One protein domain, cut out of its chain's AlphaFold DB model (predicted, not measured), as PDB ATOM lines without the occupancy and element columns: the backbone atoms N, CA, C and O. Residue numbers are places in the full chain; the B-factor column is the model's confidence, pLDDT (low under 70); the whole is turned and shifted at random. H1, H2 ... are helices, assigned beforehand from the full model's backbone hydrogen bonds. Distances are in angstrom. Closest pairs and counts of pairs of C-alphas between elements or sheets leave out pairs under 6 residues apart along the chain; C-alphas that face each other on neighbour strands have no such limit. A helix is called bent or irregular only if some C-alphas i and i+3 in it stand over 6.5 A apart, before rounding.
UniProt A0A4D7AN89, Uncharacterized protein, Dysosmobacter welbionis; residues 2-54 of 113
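This is residues 2 to 54 of the 113 residues of an uncharacterized protein of Dysosmobacter welbionis (UniProt A0A4D7AN89). A helical hairpin, the shorter H1 folded back along part of the long H2, with a small loosely wound helix H3 held off beyond the far end of H2. The printed part has 53 residues with three named helices, H1, H2 and H3 in that order, and is all helix, with no named strand. It is loose, with a radius of gyration of the C-alphas of 13.6 A, and flat, spanning 37 by 26 by 14 A.

H1, residues 4 to 15, begins at C-alpha 4 (68.648, -8.458, 160.202) and is 16.8 A long. H2, residues 21 to 40, is 29.3 A long. H3, residues 47 to 53, is 11.9 A long and ends at C-alpha 53 (93.488, -20.328, 166.022). H3 is only just irregular: C-alphas 50 and 53 are 6.6 A apart.

H1 and H2 form a helical hairpin over a tight link; they touch, closest at the C-alphas of Ile 11 and Leu 27, 6.2 A, at a shallow tilt of 27 degrees, opposite ways. H3 is apart from H1 and H2. In H1 and H2 every O i to N i+4 pair is within hydrogen-bond range; in H3 0 of 3 are, and 0 of 4 O i to N i+3 pairs.

The C-alphas farthest apart, of Glu 18 and Ser 54, are 38.2 A apart. The printed part has no cut and no long link. Residue 2 and residues 39 to 54 are under pLDDT 70.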
ATOM      1  N   LEU A   2      63.730 -14.098 158.850       69.19
ATOM      2  CA  LEU A   2      64.319 -13.346 159.962       69.19
ATOM      3  C   LEU A   2      64.972 -12.069 159.406       69.19
ATOM      4  O   LEU A   2      65.844 -12.189 158.548       69.19
ATOM      5  N   ASP A   3      64.521 -10.879 159.818       82.12
ATOM      6  CA  ASP A   3      65.048  -9.601 159.313       82.12
ATOM      7  C   ASP A   3      66.278  -9.162 160.137       82.12
ATOM      8  O   ASP A   3      66.161  -8.987 161.354       82.12
ATOM      9  N   PRO A   4      67.456  -8.956 159.510       82.69
ATOM     10  CA  PRO A   4      68.648  -8.458 160.202       82.69
ATOM     11  C   PRO A   4      68.411  -7.163 160.993       82.69
ATOM     12  O   PRO A   4      68.968  -6.986 162.077       82.69
ATOM     13  N   LYS A   5      67.554  -6.267 160.488       84.38
ATOM     14  CA  LYS A   5      67.288  -4.967 161.122       84.38
ATOM     15  C   LYS A   5      66.514  -5.110 162.425       84.38
ATOM     16  O   LYS A   5      66.754  -4.357 163.364       84.38
ATOM     17  N   GLU A   6      65.603  -6.077 162.499       88.06
ATOM     18  CA  GLU A   6      64.843  -6.353 163.721       88.06
ATOM     19  C   GLU A   6      65.757  -6.877 164.838       88.06
ATOM     20  O   GLU A   6      65.576  -6.516 166.002       88.06
ATOM     21  N   ILE A   7      66.782  -7.663 164.484       89.19
ATOM     22  CA  ILE A   7      67.801  -8.136 165.432       89.19
ATOM     23  C   ILE A   7      68.623  -6.960 165.967       89.19
ATOM     24  O   ILE A   7      68.814  -6.857 167.177       89.19
ATOM     25  N   ASP A   8      69.073  -6.059 165.092       89.06
ATOM     26  CA  ASP A   8      69.881  -4.899 165.490       89.06
ATOM     27  C   ASP A   8      69.117  -3.933 166.406       89.06
ATOM     28  O   ASP A   8      69.669  -3.443 167.392       89.06
ATOM     29  N   ILE A   9      67.831  -3.703 166.123       89.62
ATOM     30  CA  ILE A   9      66.964  -2.863 166.959       89.62
ATOM     31  C   ILE A   9      66.811  -3.464 168.362       89.62
ATOM     32  O   ILE A   9      66.902  -2.742 169.357       89.62
ATOM     33  N   GLU A  10      66.590  -4.776 168.463       91.50
ATOM     34  CA  GLU A  10      66.401  -5.429 169.760       91.50
ATOM     35  C   GLU A  10      67.718  -5.546 170.548       91.50
ATOM     36  O   GLU A  10      67.692  -5.401 171.771       91.50
ATOM     37  N   ILE A  11      68.866  -5.731 169.880       90.31
ATOM     38  CA  ILE A  11      70.191  -5.646 170.522       90.31
ATOM     39  C   ILE A  11      70.382  -4.257 171.131       90.31
ATOM     40  O   ILE A  11      70.605  -4.158 172.336       90.31
ATOM     41  N   ALA A  12      70.201  -3.190 170.345       91.62
ATOM     42  CA  ALA A  12      70.356  -1.822 170.838       91.62
ATOM     43  C   ALA A  12      69.426  -1.552 172.033       91.62
ATOM     44  O   ALA A  12      69.843  -1.019 173.060       91.62
ATOM     45  N   ARG A  13      68.166  -1.989 171.950       90.62
ATOM     46  CA  ARG A  13      67.208  -1.844 173.051       90.62
ATOM     47  C   ARG A  13      67.671  -2.533 174.338       90.62
ATOM     48  O   ARG A  13      67.470  -1.981 175.417       90.62
ATOM     49  N   LEU A  14      68.237  -3.735 174.236       89.69
ATOM     50  CA  LEU A  14      68.708  -4.501 175.392       89.69
ATOM     51  C   LEU A  14      70.024  -3.953 175.961       89.69
ATOM     52  O   LEU A  14      70.231  -4.052 177.165       89.69
ATOM     53  N   GLU A  15      70.878  -3.350 175.135       89.31
ATOM     54  CA  GLU A  15      72.147  -2.737 175.561       89.31
ATOM     55  C   GLU A  15      71.960  -1.412 176.299       89.31
ATOM     56  O   GLU A  15      72.676  -1.134 177.259       89.31
ATOM     57  N   TYR A  16      70.980  -0.610 175.880       87.06
ATOM     58  CA  TYR A  16      70.610   0.632 176.568       87.06
ATOM     59  C   TYR A  16      69.571   0.416 177.684       87.06
ATOM     60  O   TYR A  16      69.192   1.369 178.367       87.06
ATOM     61  N   GLY A  17      69.087  -0.819 177.853       80.69
ATOM     62  CA  GLY A  17      68.126  -1.214 178.879       80.69
ATOM     63  C   GLY A  17      68.773  -1.593 180.216       80.69
ATOM     64  O   GLY A  17      69.966  -1.417 180.442       80.69
ATOM     65  N   GLU A  18      67.969  -2.130 181.135       73.31
ATOM     66  CA  GLU A  18      68.471  -2.584 182.433       73.31
ATOM     67  C   GLU A  18      69.351  -3.835 182.310       73.31
ATOM     68  O   GLU A  18      68.944  -4.884 181.798       73.31
ATOM     69  N   SER A  19      70.548  -3.733 182.883       82.44
ATOM     70  CA  SER A  19      71.490  -4.832 183.061       82.44
ATOM     71  C   SER A  19      70.900  -5.926 183.950       82.44
ATOM     72  O   SER A  19      70.849  -5.801 185.174       82.44
ATOM     73  N   SER A  20      70.476  -7.028 183.337       89.69
ATOM     74  CA  SER A  20      69.952  -8.199 184.037       89.69
ATOM     75  C   SER A  20      70.422  -9.489 183.371       89.69
ATOM     76  O   SER A  20      70.660  -9.541 182.165       89.69
ATOM     77  N   TYR A  21      70.529 -10.566 184.151       89.06
ATOM     78  CA  TYR A  21      70.922 -11.874 183.622       89.06
ATOM     79  C   TYR A  21      70.032 -12.359 182.455       89.06
ATOM     80  O   TYR A  21      70.578 -12.804 181.442       89.06
ATOM     81  N   PRO A  22      68.690 -12.211 182.505       90.81
ATOM     82  CA  PRO A  22      67.836 -12.528 181.360       90.81
ATOM     83  C   PRO A  22      68.121 -11.663 180.123       90.81
ATOM     84  O   PRO A  22      68.075 -12.177 179.004       90.81
ATOM     85  N   ALA A  23      68.450 -10.377 180.303       88.19
ATOM     86  CA  ALA A  23      68.826  -9.498 179.196       88.19
ATOM     87  C   ALA A  23      70.127  -9.967 178.530       88.19
ATOM     88  O   ALA A  23      70.181 -10.057 177.305       88.19
ATOM     89  N   TYR A  24      71.132 -10.375 179.311       89.25
ATOM     90  CA  TYR A  24      72.385 -10.913 178.774       89.25
ATOM     91  C   TYR A  24      72.202 -12.244 178.041       89.25
ATOM     92  O   TYR A  24      72.778 -12.436 176.973       89.25
ATOM     93  N   ALA A  25      71.366 -13.146 178.560       91.81
ATOM     94  CA  ALA A  25      71.053 -14.401 177.877       91.81
ATOM     95  C   ALA A  25      70.372 -14.153 176.517       91.81
ATOM     96  O   ALA A  25      70.698 -14.795 175.511       91.81
ATOM     97  N   LYS A  26      69.457 -13.175 176.468       91.25
ATOM     98  CA  LYS A  26      68.789 -12.767 175.230       91.25
ATOM     99  C   LYS A  26      69.763 -12.102 174.254       91.25
ATOM    100  O   LYS A  26      69.772 -12.473 173.085       91.25
ATOM    101  N   LEU A  27      70.628 -11.206 174.732       91.69
ATOM    102  CA  LEU A  27      71.693 -10.588 173.935       91.69
ATOM    103  C   LEU A  27      72.629 -11.636 173.330       91.69
ATOM    104  O   LEU A  27      72.850 -11.622 172.124       91.69
ATOM    105  N   ALA A  28      73.115 -12.591 174.127       91.00
ATOM    106  CA  ALA A  28      73.988 -13.662 173.645       91.00
ATOM    107  C   ALA A  28      73.333 -14.476 172.516       91.00
ATOM    108  O   ALA A  28      73.977 -14.812 171.519       91.00
ATOM    109  N   THR A  29      72.031 -14.740 172.642       93.38
ATOM    110  CA  THR A  29      71.251 -15.429 171.608       93.38
ATOM    111  C   THR A  29      71.159 -14.591 170.327       93.38
ATOM    112  O   THR A  29      71.455 -15.101 169.246       93.38
ATOM    113  N   LEU A  30      70.813 -13.303 170.429       91.94
ATOM    114  CA  LEU A  30      70.702 -12.396 169.276       91.94
ATOM    115  C   LEU A  30      72.044 -12.205 168.556       91.94
ATOM    116  O   LEU A  30      72.096 -12.276 167.329       91.94
ATOM    117  N   TYR A  31      73.135 -12.055 169.306       90.75
ATOM    118  CA  TYR A  31      74.486 -11.971 168.755       90.75
ATOM    119  C   TYR A  31      74.910 -13.255 168.036       90.75
ATOM    120  O   TYR A  31      75.505 -13.193 166.960       90.75
ATOM    121  N   THR A  32      74.555 -14.421 168.585       90.81
ATOM    122  CA  THR A  32      74.822 -15.714 167.938       90.81
ATOM    123  C   THR A  32      74.103 -15.806 166.595       90.81
ATOM    124  O   THR A  32      74.707 -16.177 165.592       90.81
ATOM    125  N   ILE A  33      72.827 -15.426 166.558       87.88
ATOM    126  CA  ILE A  33      72.022 -15.434 165.334       87.88
ATOM    127  C   ILE A  33      72.586 -14.446 164.303       87.88
ATOM    128  O   ILE A  33      72.785 -14.832 163.152       87.88
ATOM    129  N   LYS A  34      72.912 -13.212 164.711       87.12
ATOM    130  CA  LYS A  34      73.519 -12.192 163.839       87.12
ATOM    131  C   LYS A  34      74.812 -12.692 163.191       87.12
ATOM    132  O   LYS A  34      74.981 -12.556 161.982       87.12
ATOM    133  N   ASN A  35      75.674 -13.345 163.970       84.06
ATOM    134  CA  ASN A  35      76.906 -13.952 163.467       84.06
ATOM    135  C   ASN A  35      76.624 -15.057 162.429       84.06
ATOM    136  O   ASN A  35      77.250 -15.103 161.375       84.06
ATOM    137  N   GLN A  36      75.639 -15.926 162.678       82.94
ATOM    138  CA  GLN A  36      75.267 -16.980 161.723       82.94
ATOM    139  C   GLN A  36      74.669 -16.424 160.422       82.94
ATOM    140  O   GLN A  36      74.906 -16.995 159.361       82.94
ATOM    141  N   MET A  37      73.941 -15.303 160.476       79.12
ATOM    142  CA  MET A  37      73.437 -14.623 159.275       79.12
ATOM    143  C   MET A  37      74.574 -14.006 158.452       79.12
ATOM    144  O   MET A  37      74.608 -14.183 157.238       79.12
ATOM    145  N   GLN A  38      75.555 -13.375 159.104       71.62
ATOM    146  CA  GLN A  38      76.750 -12.825 158.447       71.62
ATOM    147  C   GLN A  38      77.649 -13.907 157.828       71.62
ATOM    148  O   GLN A  38      78.336 -13.654 156.843       71.62
ATOM    149  N   LYS A  39      77.651 -15.123 158.387       66.56
ATOM    150  CA  LYS A  39      78.341 -16.289 157.809       66.56
ATOM    151  C   LYS A  39      77.657 -16.844 156.553       66.56
ATOM    152  O   LYS A  39      78.314 -17.528 155.778       66.56
ATOM    153  N   GLN A  40      76.358 -16.593 156.367       58.66
ATOM    154  CA  GLN A  40      75.583 -17.073 155.213       58.66
ATOM    155  C   GLN A  40      75.604 -16.101 154.023       58.66
ATOM    156  O   GLN A  40      75.303 -16.512 152.902       58.66
ATOM    157  N   GLU A  41      75.978 -14.835 154.231       53.19
ATOM    158  CA  GLU A  41      76.325 -13.924 153.137       53.19
ATOM    159  C   GLU A  41      77.688 -14.341 152.546       53.19
ATOM    160  O   GLU A  41      78.610 -14.639 153.310       53.19
ATOM    161  N   PRO A  42      77.839 -14.431 151.209       45.22
ATOM    162  CA  PRO A  42      79.009 -15.042 150.583       45.22
ATOM    163  C   PRO A  42      80.322 -14.322 150.937       45.22
ATOM    164  O   PRO A  42      80.671 -13.285 150.383       45.22
ATOM    165  N   GLU A  43      81.033 -14.928 151.887       46.88
ATOM    166  CA  GLU A  43      82.474 -15.194 151.961       46.88
ATOM    167  C   GLU A  43      83.427 -14.278 151.164       46.88
ATOM    168  O   GLU A  43      84.096 -14.725 150.231       46.88
ATOM    169  N   MET A  44      83.613 -13.033 151.611       44.09
ATOM    170  CA  MET A  44      84.854 -12.289 151.317       44.09
ATOM    171  C   MET A  44      85.542 -11.710 152.563       44.09
ATOM    172  O   MET A  44      86.762 -11.596 152.577       44.09
ATOM    173  N   GLN A  45      84.805 -11.454 153.652       44.88
ATOM    174  CA  GLN A  45      85.365 -10.868 154.882       44.88
ATOM    175  C   GLN A  45      85.762 -11.882 155.972       44.88
ATOM    176  O   GLN A  45      86.498 -11.531 156.886       44.88
ATOM    177  N   ASN A  46      85.269 -13.124 155.912       42.34
ATOM    178  CA  ASN A  46      85.186 -13.982 157.102       42.34
ATOM    179  C   ASN A  46      86.193 -15.150 157.169       42.34
ATOM    180  O   ASN A  46      86.281 -15.813 158.199       42.34
ATOM    181  N   ARG A  47      87.006 -15.394 156.129       40.59
ATOM    182  CA  ARG A  47      88.092 -16.398 156.224       40.59
ATOM    183  C   ARG A  47      89.294 -15.926 157.042       40.59
ATOM    184  O   ARG A  47      90.077 -16.756 157.487       40.59
ATOM    185  N   THR A  48      89.432 -14.626 157.280       46.78
ATOM    186  CA  THR A  48      90.589 -14.051 157.980       46.78
ATOM    187  C   THR A  48      90.557 -14.242 159.498       46.78
ATOM    188  O   THR A  48      91.626 -14.318 160.094       46.78
ATOM    189  N   TYR A  49      89.390 -14.369 160.146       44.72
ATOM    190  CA  TYR A  49      89.344 -14.434 161.620       44.72
ATOM    191  C   TYR A  49      89.369 -15.859 162.198       44.72
ATOM    192  O   TYR A  49      89.969 -16.073 163.248       44.72
ATOM    193  N   GLU A  50      88.749 -16.849 161.546       44.59
ATOM    194  CA  GLU A  50      88.598 -18.199 162.125       44.59
ATOM    195  C   GLU A  50      89.806 -19.125 161.860       44.59
ATOM    196  O   GLU A  50      90.039 -20.062 162.622       44.59
ATOM    197  N   GLN A  51      90.650 -18.835 160.859       42.44
ATOM    198  CA  GLN A  51      91.883 -19.601 160.592       42.44
ATOM    199  C   GLN A  51      93.066 -19.251 161.517       42.44
ATOM    200  O   GLN A  51      94.053 -19.989 161.546       42.44
ATOM    201  N   ALA A  52      92.958 -18.193 162.327       45.06
ATOM    202  CA  ALA A  52      94.035 -17.724 163.203       45.06
ATOM    203  C   ALA A  52      94.291 -18.611 164.442       45.06
ATOM    204  O   ALA A  52      95.331 -18.480 165.081       45.06
ATOM    205  N   TYR A  53      93.379 -19.527 164.791       46.78
ATOM    206  CA  TYR A  53      93.488 -20.328 166.022       46.78
ATOM    207  C   TYR A  53      94.026 -21.754 165.830       46.78
ATOM    208  O   TYR A  53      94.181 -22.477 166.815       46.78
ATOM    209  N   SER A  54      94.299 -22.214 164.604       53.75
ATOM    210  CA  SER A  54      94.751 -23.607 164.384       53.75
ATOM    211  C   SER A  54      95.782 -23.814 163.274       53.75
ATOM    212  O   SER A  54      96.200 -24.947 163.048       53.75
TER     213      SER A  54